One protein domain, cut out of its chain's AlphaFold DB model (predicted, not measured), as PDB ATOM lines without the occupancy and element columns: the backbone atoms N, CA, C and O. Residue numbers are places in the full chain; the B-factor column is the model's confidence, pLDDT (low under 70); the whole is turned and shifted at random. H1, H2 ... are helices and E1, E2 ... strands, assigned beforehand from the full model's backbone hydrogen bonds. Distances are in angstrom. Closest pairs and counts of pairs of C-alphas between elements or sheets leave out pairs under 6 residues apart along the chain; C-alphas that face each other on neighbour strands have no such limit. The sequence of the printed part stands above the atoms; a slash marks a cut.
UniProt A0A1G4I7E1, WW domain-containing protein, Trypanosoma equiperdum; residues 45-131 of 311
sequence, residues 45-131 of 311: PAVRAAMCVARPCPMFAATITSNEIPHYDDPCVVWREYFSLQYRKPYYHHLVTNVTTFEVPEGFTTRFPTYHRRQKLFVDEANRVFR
ATOM      1  N   PRO A  45     253.961 152.714 185.178       84.88
ATOM      2  CA  PRO A  45     252.656 152.634 184.516       84.88
ATOM      3  C   PRO A  45     252.326 153.849 183.641       84.88
ATOM      4  O   PRO A  45     251.786 153.697 182.546       84.88
ATOM      5  N   ALA A  46     252.703 155.051 184.087       84.81
ATOM      6  CA  ALA A  46     252.500 156.284 183.328       84.81
ATOM      7  C   ALA A  46     253.321 156.317 182.029       84.81
ATOM      8  O   ALA A  46     252.810 156.708 180.983       84.81
ATOM      9  N   VAL A  47     254.575 155.855 182.081       85.81
ATOM     10  CA  VAL A  47     255.458 155.787 180.908       85.81
ATOM     11  C   VAL A  47     254.934 154.750 179.919       85.81
ATOM     12  O   VAL A  47     254.837 155.035 178.731       85.81
ATOM     13  N   ARG A  48     254.497 153.584 180.409       84.00
ATOM     14  CA  ARG A  48     253.842 152.564 179.579       84.00
ATOM     15  C   ARG A  48     252.613 153.134 178.862       84.00
ATOM     16  O   ARG A  48     252.504 152.987 177.650       84.00
ATOM     17  N   ALA A  49     251.729 153.823 179.584       84.62
ATOM     18  CA  ALA A  49     250.531 154.429 179.004       84.62
ATOM     19  C   ALA A  49     250.858 155.506 177.956       84.62
ATOM     20  O   ALA A  49     250.180 155.588 176.932       84.62
ATOM     21  N   ALA A  50     251.902 156.308 178.187       87.75
ATOM     22  CA  ALA A  50     252.372 157.300 177.226       87.75
ATOM     23  C   ALA A  50     252.932 156.642 175.956       87.75
ATOM     24  O   ALA A  50     252.595 157.065 174.851       87.75
ATOM     25  N   MET A  51     253.725 155.577 176.096       87.88
ATOM     26  CA  MET A  51     254.321 154.859 174.965       87.88
ATOM     27  C   MET A  51     253.270 154.196 174.071       87.88
ATOM     28  O   MET A  51     253.382 154.299 172.853       87.88
ATOM     29  N   CYS A  52     252.196 153.642 174.648       88.12
ATOM     30  CA  CYS A  52     251.061 153.094 173.892       88.12
ATOM     31  C   CYS A  52     250.390 154.112 172.949       88.12
ATOM     32  O   CYS A  52     249.687 153.717 172.023       88.12
ATOM     33  N   VAL A  53     250.564 155.416 173.195       86.69
ATOM     34  CA  VAL A  53     249.975 156.491 172.382       86.69
ATOM     35  C   VAL A  53     251.021 157.168 171.504       86.69
ATOM     36  O   VAL A  53     250.775 157.394 170.324       86.69
ATOM     37  N   ALA A  54     252.176 157.508 172.073       86.81
ATOM     38  CA  ALA A  54     253.211 158.276 171.391       86.81
ATOM     39  C   ALA A  54     254.002 157.437 170.382       86.81
ATOM     40  O   ALA A  54     254.416 157.951 169.346       86.81
ATOM     41  N   ARG A  55     254.242 156.157 170.692       86.69
ATOM     42  CA  ARG A  55     255.038 155.260 169.852       86.69
ATOM     43  C   ARG A  55     254.551 153.812 169.997       86.69
ATOM     44  O   ARG A  55     255.245 153.004 170.618       86.69
ATOM     45  N   PRO A  56     253.365 153.493 169.445       87.12
ATOM     46  CA  PRO A  56     252.820 152.142 169.491       87.12
ATOM     47  C   PRO A  56     253.785 151.135 168.856       87.12
ATOM     48  O   PRO A  56     254.305 151.357 167.763       87.12
ATOM     49  N   CYS A  57     254.026 150.027 169.550       86.56
ATOM     50  CA  CYS A  57     254.823 148.894 169.078       86.56
ATOM     51  C   CYS A  57     254.358 147.614 169.793       86.56
ATOM     52  O   CYS A  57     253.624 147.724 170.771       86.56
ATOM     53  N   PRO A  58     254.781 146.404 169.387       86.50
ATOM     54  CA  PRO A  58     254.384 145.160 170.056       86.50
ATOM     55  C   PRO A  58     254.519 145.171 171.588       86.50
ATOM     56  O   PRO A  58     253.634 144.717 172.304       86.50
ATOM     57  N   MET A  59     255.597 145.760 172.114       84.94
ATOM     58  CA  MET A  59     255.838 145.861 173.561       84.94
ATOM     59  C   MET A  59     254.934 146.894 174.265       84.94
ATOM     60  O   MET A  59     254.659 146.778 175.462       84.94
ATOM     61  N   PHE A  60     254.459 147.896 173.522       87.12
ATOM     62  CA  PHE A  60     253.581 148.976 173.973       87.12
ATOM     63  C   PHE A  60     252.392 149.109 173.014       87.12
ATOM     64  O   PHE A  60     252.209 150.144 172.374       87.12
ATOM     65  N   ALA A  61     251.617 148.032 172.868       88.19
ATOM     66  CA  ALA A  61     250.490 148.001 171.943       88.19
ATOM     67  C   ALA A  61     249.450 149.075 172.307       88.19
ATOM     68  O   ALA A  61     249.207 149.347 173.489       88.19
ATOM     69  N   ALA A  62     248.821 149.679 171.297       89.19
ATOM     70  CA  ALA A  62     247.768 150.676 171.484       89.19
ATOM     71  C   ALA A  62     246.558 150.114 172.251       89.19
ATOM     72  O   ALA A  62     245.916 150.830 173.028       89.19
ATOM     73  N   THR A  63     246.273 148.827 172.049       86.44
ATOM     74  CA  THR A  63     245.225 148.070 172.729       86.44
ATOM     75  C   THR A  63     245.851 146.834 173.380       86.44
ATOM     76  O   THR A  63     246.399 145.978 172.695       86.44
ATOM     77  N   ILE A  64     245.782 146.743 174.713       75.94
ATOM     78  CA  ILE A  64     246.325 145.612 175.486       75.94
ATOM     79  C   ILE A  64     245.218 144.571 175.673       75.94
ATOM     80  O   ILE A  64     244.147 144.904 176.184       75.94
ATOM     81  N   THR A  65     245.468 143.333 175.247       65.00
ATOM     82  CA  THR A  65     244.431 142.296 175.085       65.00
ATOM     83  C   THR A  65     244.813 140.964 175.723       65.00
ATOM     84  O   THR A  65     243.939 140.242 176.196       65.00
ATOM     85  N   SER A  66     246.110 140.666 175.811       67.88
ATOM     86  CA  SER A  66     246.663 139.491 176.480       67.88
ATOM     87  C   SER A  66     247.980 139.837 177.186       67.88
ATOM     88  O   SER A  66     248.508 140.943 177.054       67.88
ATOM     89  N   ASN A  67     248.504 138.883 177.960       70.31
ATOM     90  CA  ASN A  67     249.838 138.984 178.564       70.31
ATOM     91  C   ASN A  67     250.965 138.654 177.567       70.31
ATOM     92  O   ASN A  67     252.139 138.783 177.908       70.31
ATOM     93  N   GLU A  68     250.612 138.215 176.359       79.12
ATOM     94  CA  GLU A  68     251.552 137.869 175.300       79.12
ATOM     95  C   GLU A  68     251.832 139.084 174.418       79.12
ATOM     96  O   GLU A  68     250.973 139.942 174.207       79.12
ATOM     97  N   ILE A  69     253.058 139.169 173.906       82.44
ATOM     98  CA  ILE A  69     253.461 140.256 173.018       82.44
ATOM     99  C   ILE A  69     252.847 139.981 171.634       82.44
ATOM    100  O   ILE A  69     253.169 138.949 171.042       82.44
ATOM    101  N   PRO A  70     251.969 140.859 171.109       83.62
ATOM    102  CA  PRO A  70     251.340 140.658 169.807       83.62
ATOM    103  C   PRO A  70     252.356 140.743 168.661       83.62
ATOM    104  O   PRO A  70     253.421 141.345 168.797       83.62
ATOM    105  N   HIS A  71     252.012 140.171 167.505       86.00
ATOM    106  CA  HIS A  71     252.819 140.319 166.291       86.00
ATOM    107  C   HIS A  71     252.852 141.785 165.828       86.00
ATOM    108  O   HIS A  71     251.951 142.563 166.139       86.00
ATOM    109  N   TYR A  72     253.870 142.169 165.052       84.38
ATOM    110  CA  TYR A  72     254.004 143.538 164.539       84.38
ATOM    111  C   TYR A  72     252.816 143.973 163.667       84.38
ATOM    112  O   TYR A  72     252.382 145.120 163.741       84.38
ATOM    113  N   ASP A  73     252.261 143.031 162.905       86.19
ATOM    114  CA  ASP A  73     251.119 143.252 162.007       86.19
ATOM    115  C   ASP A  73     249.757 143.173 162.712       86.19
ATOM    116  O   ASP A  73     248.716 143.343 162.075       86.19
ATOM    117  N   ASP A  74     249.731 142.895 164.019       89.44
ATOM    118  CA  ASP A  74     248.476 142.815 164.757       89.44
ATOM    119  C   ASP A  74     247.823 144.207 164.806       89.44
ATOM    120  O   ASP A  74     248.454 145.178 165.247       89.44
ATOM    121  N   PRO A  75     246.543 144.342 164.411       91.00
ATOM    122  CA  PRO A  75     245.861 145.627 164.456       91.00
ATOM    123  C   PRO A  75     245.866 146.250 165.857       91.00
ATOM    124  O   PRO A  75     245.894 147.473 165.969       91.00
ATOM    125  N   CYS A  76     245.898 145.460 166.933       91.25
ATOM    126  CA  CYS A  76     245.943 145.959 168.309       91.25
ATOM    127  C   CYS A  76     247.219 146.755 168.629       91.25
ATOM    128  O   CYS A  76     247.225 147.528 169.592       91.25
ATOM    129  N   VAL A  77     248.281 146.618 167.823       91.19
ATOM    130  CA  VAL A  77     249.505 147.415 167.967       91.19
ATOM    131  C   VAL A  77     249.234 148.875 167.637       91.19
ATOM    132  O   VAL A  77     249.591 149.737 168.434       91.19
ATOM    133  N   VAL A  78     248.595 149.161 166.500       93.00
ATOM    134  CA  VAL A  78     248.481 150.525 165.945       93.00
ATOM    135  C   VAL A  78     247.080 151.126 166.033       93.00
ATOM    136  O   VAL A  78     246.935 152.351 165.962       93.00
ATOM    137  N   TRP A  79     246.055 150.291 166.197       94.50
ATOM    138  CA  TRP A  79     244.665 150.711 166.297       94.50
ATOM    139  C   TRP A  79     244.212 150.827 167.745       94.50
ATOM    140  O   TRP A  79     244.536 150.006 168.608       94.50
ATOM    141  N   ARG A  80     243.383 151.838 167.991       94.12
ATOM    142  CA  ARG A  80     242.721 152.057 169.273       94.12
ATOM    143  C   ARG A  80     241.224 152.227 169.089       94.12
ATOM    144  O   ARG A  80     240.778 152.948 168.198       94.12
ATOM    145  N   GLU A  81     240.460 151.578 169.957       94.88
ATOM    146  CA  GLU A  81     239.002 151.642 169.950       94.88
ATOM    147  C   GLU A  81     238.484 152.737 170.888       94.88
ATOM    148  O   GLU A  81     238.873 152.839 172.055       94.88
ATOM    149  N   TYR A  82     237.554 153.531 170.370       94.94
ATOM    150  CA  TYR A  82     236.827 154.570 171.085       94.94
ATOM    151  C   TYR A  82     235.321 154.393 170.881       94.94
ATOM    152  O   TYR A  82     234.881 153.641 170.014       94.94
ATOM    153  N   PHE A  83     234.508 155.113 171.656       94.62
ATOM    154  CA  PHE A  83     233.052 155.089 171.515       94.62
ATOM    155  C   PHE A  83     232.514 156.464 171.113       94.62
ATOM    156  O   PHE A  83     232.755 157.457 171.800       94.62
ATOM    157  N   SER A  84     231.767 156.534 170.010       94.56
ATOM    158  CA  SER A  84     231.110 157.769 169.585       94.56
ATOM    159  C   SER A  84     229.747 157.901 170.255       94.56
ATOM    160  O   SER A  84     228.844 157.098 170.016       94.56
ATOM    161  N   LEU A  85     229.567 158.954 171.058       93.69
ATOM    162  CA  LEU A  85     228.277 159.261 171.684       93.69
ATOM    163  C   LEU A  85     227.218 159.697 170.660       93.69
ATOM    164  O   LEU A  85     226.045 159.370 170.826       93.69
ATOM    165  N   GLN A  86     227.637 160.386 169.593       94.19
ATOM    166  CA  GLN A  86     226.749 160.882 168.538       94.19
ATOM    167  C   GLN A  86     226.131 159.733 167.735       94.19
ATOM    168  O   GLN A  86     224.917 159.683 167.562       94.19
ATOM    169  N   TYR A  87     226.958 158.783 167.289       92.62
ATOM    170  CA  TYR A  87     226.508 157.655 166.466       92.62
ATOM    171  C   TYR A  87     226.178 156.397 167.279       92.62
ATOM    172  O   TYR A  87     225.742 155.398 166.712       92.62
ATOM    173  N   ARG A  88     226.394 156.434 168.603       93.12
ATOM    174  CA  ARG A  88     226.203 155.311 169.539       93.12
ATOM    175  C   ARG A  88     226.868 154.013 169.069       93.12
ATOM    176  O   ARG A  88     226.295 152.932 169.205       93.12
ATOM    177  N   LYS A  89     228.076 154.126 168.514       94.75
ATOM    178  CA  LYS A  89     228.867 152.995 168.019       94.75
ATOM    179  C   LYS A  89     230.365 153.175 168.268       94.75
ATOM    180  O   LYS A  89     230.818 154.326 168.344       94.75
ATOM    181  N   PRO A  90     231.122 152.072 168.401       95.69
ATOM    182  CA  PRO A  90     232.572 152.130 168.429       95.69
ATOM    183  C   PRO A  90     233.133 152.671 167.109       95.69
ATOM    184  O   PRO A  90     232.521 152.526 166.048       95.69
ATOM    185  N   TYR A  91     234.283 153.326 167.202       95.88
ATOM    186  CA  TYR A  91     235.103 153.740 166.070       95.88
ATOM    187  C   TYR A  91     236.576 153.483 166.388       95.88
ATOM    188  O   TYR A  91     236.975 153.440 167.555       95.88
ATOM    189  N   TYR A  92     237.373 153.319 165.343       95.81
ATOM    190  CA  TYR A  92     238.765 152.909 165.411       95.81
ATOM    191  C   TYR A  92     239.650 154.027 164.898       95.81
ATOM    192  O   TYR A  92     239.354 154.660 163.883       95.81
ATOM    193  N   HIS A  93     240.735 154.278 165.615       95.44
ATOM    194  CA  HIS A  93     241.717 155.299 165.293       95.44
ATOM    195  C   HIS A  93     243.070 154.643 165.076       95.44
ATOM    196  O   HIS A  93     243.588 153.970 165.969       95.44
ATOM    197  N   HIS A  94     243.633 154.846 163.893       93.94
ATOM    198  CA  HIS A  94     244.985 154.433 163.569       93.94
ATOM    199  C   HIS A  94     245.955 155.495 164.087       93.94
ATOM    200  O   HIS A  94     245.991 156.610 163.568       93.94
ATOM    201  N   LEU A  95     246.771 155.167 165.089       91.38
ATOM    202  CA  LEU A  95     247.601 156.166 165.775       91.38
ATOM    203  C   LEU A  95     248.723 156.734 164.893       91.38
ATOM    204  O   LEU A  95     249.030 157.916 164.989       91.38
ATOM    205  N   VAL A  96     249.308 155.916 164.010       88.88
ATOM    206  CA  VAL A  96     250.416 156.344 163.131       88.88
ATOM    207  C   VAL A  96     249.943 157.258 161.993       88.88
ATOM    208  O   VAL A  96     250.527 158.310 161.763       88.88
ATOM    209  N   THR A  97     248.882 156.874 161.279       91.62
ATOM    210  CA  THR A  97     248.356 157.623 160.122       91.62
ATOM    211  C   THR A  97     247.291 158.651 160.502       91.62
ATOM    212  O   THR A  97     246.855 159.431 159.661       91.62
ATOM    213  N   ASN A  98     246.866 158.662 161.769       91.81
ATOM    214  CA  ASN A  98     245.810 159.512 162.312       91.81
ATOM    215  C   ASN A  98     244.441 159.365 161.609       91.81
ATOM    216  O   ASN A  98     243.610 160.272 161.653       91.81
ATOM    217  N   VAL A  99     244.190 158.217 160.971       94.62
ATOM    218  CA  VAL A  99     242.924 157.906 160.290       94.62
ATOM    219  C   VAL A  99     241.896 157.390 161.291       94.62
ATOM    220  O   VAL A  99     242.213 156.560 162.143       94.62
ATOM    221  N   THR A 100     240.646 157.844 161.176       95.56
ATOM    222  CA  THR A 100     239.516 157.304 161.939       95.56
ATOM    223  C   THR A 100     238.524 156.601 161.019       95.56
ATOM    224  O   THR A 100     238.248 157.053 159.911       95.56
ATOM    225  N   THR A 101     237.985 155.472 161.470       95.31
ATOM    226  CA  THR A 101     236.996 154.689 160.722       95.31
ATOM    227  C   THR A 101     235.979 154.051 161.663       95.31
ATOM    228  O   THR A 101     236.262 153.799 162.832       95.31
ATOM    229  N   PHE A 102     234.771 153.794 161.166       94.56
ATOM    230  CA  PHE A 102     233.777 152.982 161.874       94.56
ATOM    231  C   PHE A 102     233.895 151.493 161.553       94.56
ATOM    232  O   PHE A 102     233.214 150.680 162.176       94.56
ATOM    233  N   GLU A 103     234.715 151.143 160.569       93.00
ATOM    234  CA  GLU A 103     234.965 149.759 160.215       93.00
ATOM    235  C   GLU A 103     235.986 149.138 161.155       93.00
ATOM    236  O   GLU A 103     237.036 149.717 161.421       93.00
ATOM    237  N   VAL A 104     235.672 147.941 161.644       93.50
ATOM    238  CA  VAL A 104     236.571 147.197 162.521       93.50
ATOM    239  C   VAL A 104     237.772 146.668 161.725       93.50
ATOM    240  O   VAL A 104     237.570 146.044 160.676       93.50
ATOM    241  N   PRO A 105     239.014 146.908 162.182       92.62
ATOM    242  CA  PRO A 105     240.182 146.242 161.624       92.62
ATOM    243  C   PRO A 105     240.069 144.731 161.843       92.62
ATOM    244  O   PRO A 105     239.610 144.270 162.889       92.62
ATOM    245  N   GLU A 106     240.455 143.948 160.844       89.50
ATOM    246  CA  GLU A 106     240.300 142.497 160.886       89.50
ATOM    247  C   GLU A 106     241.180 141.870 161.970       89.50
ATOM    248  O   GLU A 106     242.369 142.160 162.047       89.50
ATOM    249  N   GLY A 107     240.590 141.039 162.834       87.62
ATOM    250  CA  GLY A 107     241.296 140.423 163.957       87.62
ATOM    251  C   GLY A 107     241.529 141.361 165.145       87.62
ATOM    252  O   GLY A 107     242.232 140.983 166.082       87.62
ATOM    253  N   PHE A 108     240.944 142.565 165.153       93.00
ATOM    254  CA  PHE A 108     241.064 143.512 166.263       93.00
ATOM    255  C   PHE A 108     240.295 143.049 167.504       93.00
ATOM    256  O   PHE A 108     239.139 142.634 167.410       93.00
ATOM    257  N   THR A 109     240.899 143.187 168.683       93.00
ATOM    258  CA  THR A 109     240.244 142.872 169.957       93.00
ATOM    259  C   THR A 109     239.358 144.017 170.441       93.00
ATOM    260  O   THR A 109     239.840 145.065 170.870       93.00
ATOM    261  N   THR A 110     238.045 143.798 170.441       92.19
ATOM    262  CA  THR A 110     237.053 144.800 170.848       92.19
ATOM    263  C   THR A 110     236.753 144.769 172.349       92.19
ATOM    264  O   THR A 110     236.696 143.716 172.985       92.19
ATOM    265  N   ARG A 111     236.448 145.939 172.920       91.62
ATOM    266  CA  ARG A 111     235.836 146.099 174.251       91.62
ATOM    267  C   ARG A 111     234.309 146.019 174.202       91.62
ATOM    268  O   ARG A 111     233.662 146.006 175.250       91.62
ATOM    269  N   PHE A 112     233.722 145.963 173.006       92.94
ATOM    270  CA  PHE A 112     232.280 145.935 172.766       92.94
ATOM    271  C   PHE A 112     231.834 144.654 172.030       92.94
ATOM    272  O   PHE A 112     231.131 144.740 171.018       92.94
ATOM    273  N   PRO A 113     232.135 143.441 172.539       91.81
ATOM    274  CA  PRO A 113     231.835 142.186 171.839       91.81
ATOM    275  C   PRO A 113     230.337 142.018 171.538       91.81
ATOM    276  O   PRO A 113     229.947 141.555 170.467       91.81
ATOM    277  N   THR A 114     229.461 142.467 172.441       92.12
ATOM    278  CA  THR A 114     228.004 142.427 172.238       92.12
ATOM    279  C   THR A 114     227.538 143.305 171.073       92.12
ATOM    280  O   THR A 114     226.538 142.976 170.436       92.12
ATOM    281  N   TYR A 115     228.228 144.414 170.786       93.50
ATOM    282  CA  TYR A 115     227.893 145.288 169.660       93.50
ATOM    283  C   TYR A 115     228.168 144.579 168.331       93.50
ATOM    284  O   TYR A 115     227.267 144.473 167.500       93.50
ATOM    285  N   HIS A 116     229.362 144.006 168.172       92.56
ATOM    286  CA  HIS A 116     229.765 143.320 166.941       92.56
ATOM    287  C   HIS A 116     228.967 142.037 166.689       92.56
ATOM    288  O   HIS A 116     228.516 141.811 165.567       92.56
ATOM    289  N   ARG A 117     228.654 141.260 167.737       91.25
ATOM    290  CA  ARG A 117     227.765 140.088 167.614       91.25
ATOM    291  C   ARG A 117     226.375 140.461 167.087       91.25
ATOM    292  O   ARG A 117     225.824 139.756 166.248       91.25
ATOM    293  N   ARG A 118     225.808 141.599 167.516       92.38
ATOM    294  CA  ARG A 118     224.519 142.104 166.988       92.38
ATOM    295  C   ARG A 118     224.598 142.516 165.517       92.38
ATOM    296  O   ARG A 118     223.581 142.488 164.833       92.38
ATOM    297  N   GLN A 119     225.786 142.873 165.035       89.94
ATOM    298  CA  GLN A 119     226.056 143.184 163.631       89.94
ATOM    299  C   GLN A 119     226.389 141.950 162.785       89.94
ATOM    300  O   GLN A 119     226.802 142.101 161.640       89.94
ATOM    301  N   LYS A 120     226.188 140.738 163.324       90.12
ATOM    302  CA  LYS A 120     226.497 139.463 162.661       90.12
ATOM    303  C   LYS A 120     227.989 139.268 162.358       90.12
ATOM    304  O   LYS A 120     228.326 138.498 161.463       90.12
ATOM    305  N   LEU A 121     228.876 139.936 163.097       90.62
ATOM    306  CA  LEU A 121     230.314 139.670 163.053       90.62
ATOM    307  C   LEU A 121     230.663 138.549 164.033       90.62
ATOM    308  O   LEU A 121     230.085 138.471 165.125       90.62
ATOM    309  N   PHE A 122     231.615 137.700 163.652       91.88
ATOM    310  CA  PHE A 122     232.151 136.681 164.542       91.88
ATOM    311  C   PHE A 122     233.081 137.334 165.565       91.88
ATOM    312  O   PHE A 122     233.893 138.198 165.230       91.88
ATOM    313  N   VAL A 123     232.927 136.940 166.827       92.00
ATOM    314  CA  VAL A 123     233.772 137.400 167.928       92.00
ATOM    315  C   VAL A 123     234.244 136.173 168.685       92.00
ATOM    316  O   VAL A 123     233.402 135.452 169.228       92.00
ATOM    317  N   ASP A 124     235.555 135.959 168.709       89.69
ATOM    318  CA  ASP A 124     236.173 134.806 169.365       89.69
ATOM    319  C   ASP A 124     236.186 134.935 170.905       89.69
ATOM    320  O   ASP A 124     235.663 135.893 171.491       89.69
ATOM    321  N   GLU A 125     236.774 133.943 171.575       87.56
ATOM    322  CA  GLU A 125     236.929 133.916 173.037       87.56
ATOM    323  C   GLU A 125     237.887 135.001 173.559       87.56
ATOM    324  O   GLU A 125     237.713 135.497 174.672       87.56
ATOM    325  N   ALA A 126     238.845 135.435 172.734       86.50
ATOM    326  CA  ALA A 126     239.773 136.528 173.020       86.50
ATOM    327  C   ALA A 126     239.187 137.919 172.692       86.50
ATOM    328  O   ALA A 126     239.902 138.923 172.739       86.50
ATOM    329  N   ASN A 127     237.888 138.003 172.379       90.44
ATOM    330  CA  ASN A 127     237.182 139.194 171.906       90.44
ATOM    331  C   ASN A 127     237.741 139.807 170.606       90.44
ATOM    332  O   ASN A 127     237.495 140.984 170.334       90.44
ATOM    333  N   ARG A 128     238.474 139.057 169.785       91.31
ATOM    334  CA  ARG A 128     238.846 139.473 168.429       91.31
ATOM    335  C   ARG A 128     237.655 139.378 167.498       91.31
ATOM    336  O   ARG A 128     236.869 138.433 167.550       91.31
ATOM    337  N   VAL A 129     237.520 140.390 166.653       92.25
ATOM    338  CA  VAL A 129     236.415 140.527 165.710       92.25
ATOM    339  C   VAL A 129     236.879 140.128 164.319       92.25
ATOM    340  O   VAL A 129     237.851 140.670 163.794       92.25
ATOM    341  N   PHE A 130     236.129 139.227 163.698       91.44
ATOM    342  CA  PHE A 130     236.361 138.774 162.336       91.44
ATOM    343  C   PHE A 130     235.128 139.075 161.488       91.44
ATOM    344  O   PHE A 130     233.982 138.879 161.914       91.44
ATOM    345  N   ARG A 131     235.354 139.581 160.272       88.12
ATOM    346  CA  ARG A 131     234.287 139.639 159.270       88.12
ATOM    347  C   ARG A 131     234.001 138.197 158.860       88.12
ATOM    348  O   ARG A 131     234.932 137.425 158.674       88.12
TER     349      ARG A 131
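Overview. This is residues 45 to 131 of the 311 residues of the protein "WW domain-containing protein" of Trypanosoma equiperdum (UniProt A0A1G4I7E1). A hairpin of two strands, E1 and E2, makes a strip along one side of the model; H1 sits beyond the end of the strip where H2 leads into E1, and a small group of H3 and E3 lies off the strip, toward its turn end. Long loops join these parts: residues 55 to 74 loop between H1 and H2, and residues 95 to 112 fold back beside E2, then cross over to E3. The printed part has 87 residues, with three named helices and three named strands in the order H1, H2, E1, E2, H3, E3, and under half of the residues are in named elements. The class is mixed, helices and strands, and the sheet E1 - E2 is antiparallel. The whole is compact, with a radius of gyration of the C-alphas of 12.8 A and spans of 36 by 29 by 22 A.

Along the chain. E1, residues 79 to 84, runs 15.6 A from C-alpha 79 at (244.665, 150.711, 166.297). E2, residues 89 to 94, runs 16.8 A. H2, residues 75 to 78, measures 5.8 A. H1, residues 45 to 54, runs 14.3 A from C-alpha 45 at (252.656, 152.634, 184.516). H3 holds residues 113 to 118 and measures 8.8 A. E3, residues 128 to 130, measures 6.6 A and ends with C-alpha 130 at (236.361, 138.774, 162.336).

Arrangement. E1 and E2 form a hairpin of antiparallel neighbours, with 147 degrees between their directions. The C-alphas of Phe 83 and Pro 90 face each other at 4.3 A. N 80 and O 93 are within hydrogen-bond range at 2.9 A, as are N 91 and O 82 at 2.9 A. Residues 92 to 93 of E2 also pair, antiparallel, with residues 100 to 101. The closest C-alphas of H2 and E2 are those of Val 78 and His 94, 5.8 A apart. H1 and H2 are only just apart, their closest C-alphas being 8.4 A from each other. E3 pairs with no named strand, but its residues 128 to 129 pair with residues 108 to 109, and its residues 129 to 130 with residues 122 to 123, both antiparallel. The closest C-alphas of H3 and E3 are those of His 116 and Val 129, at 7.3 A. E2 and E3 are apart. In H3 every O i to N i+4 pair is within hydrogen-bond range, in H1 5 of 6 are, and H2 is too short for such a pair.

Size, cuts and confidence. The two C-alphas farthest apart are those of Val 47 and Lys 120, 37.9 A. The printed part has no cut. The links H1 to H2, of 20 residues, and E2 to H3, of 18, are long. The mean pLDDT of the printed part is 89.4, and residues 65 to 66 are under 70.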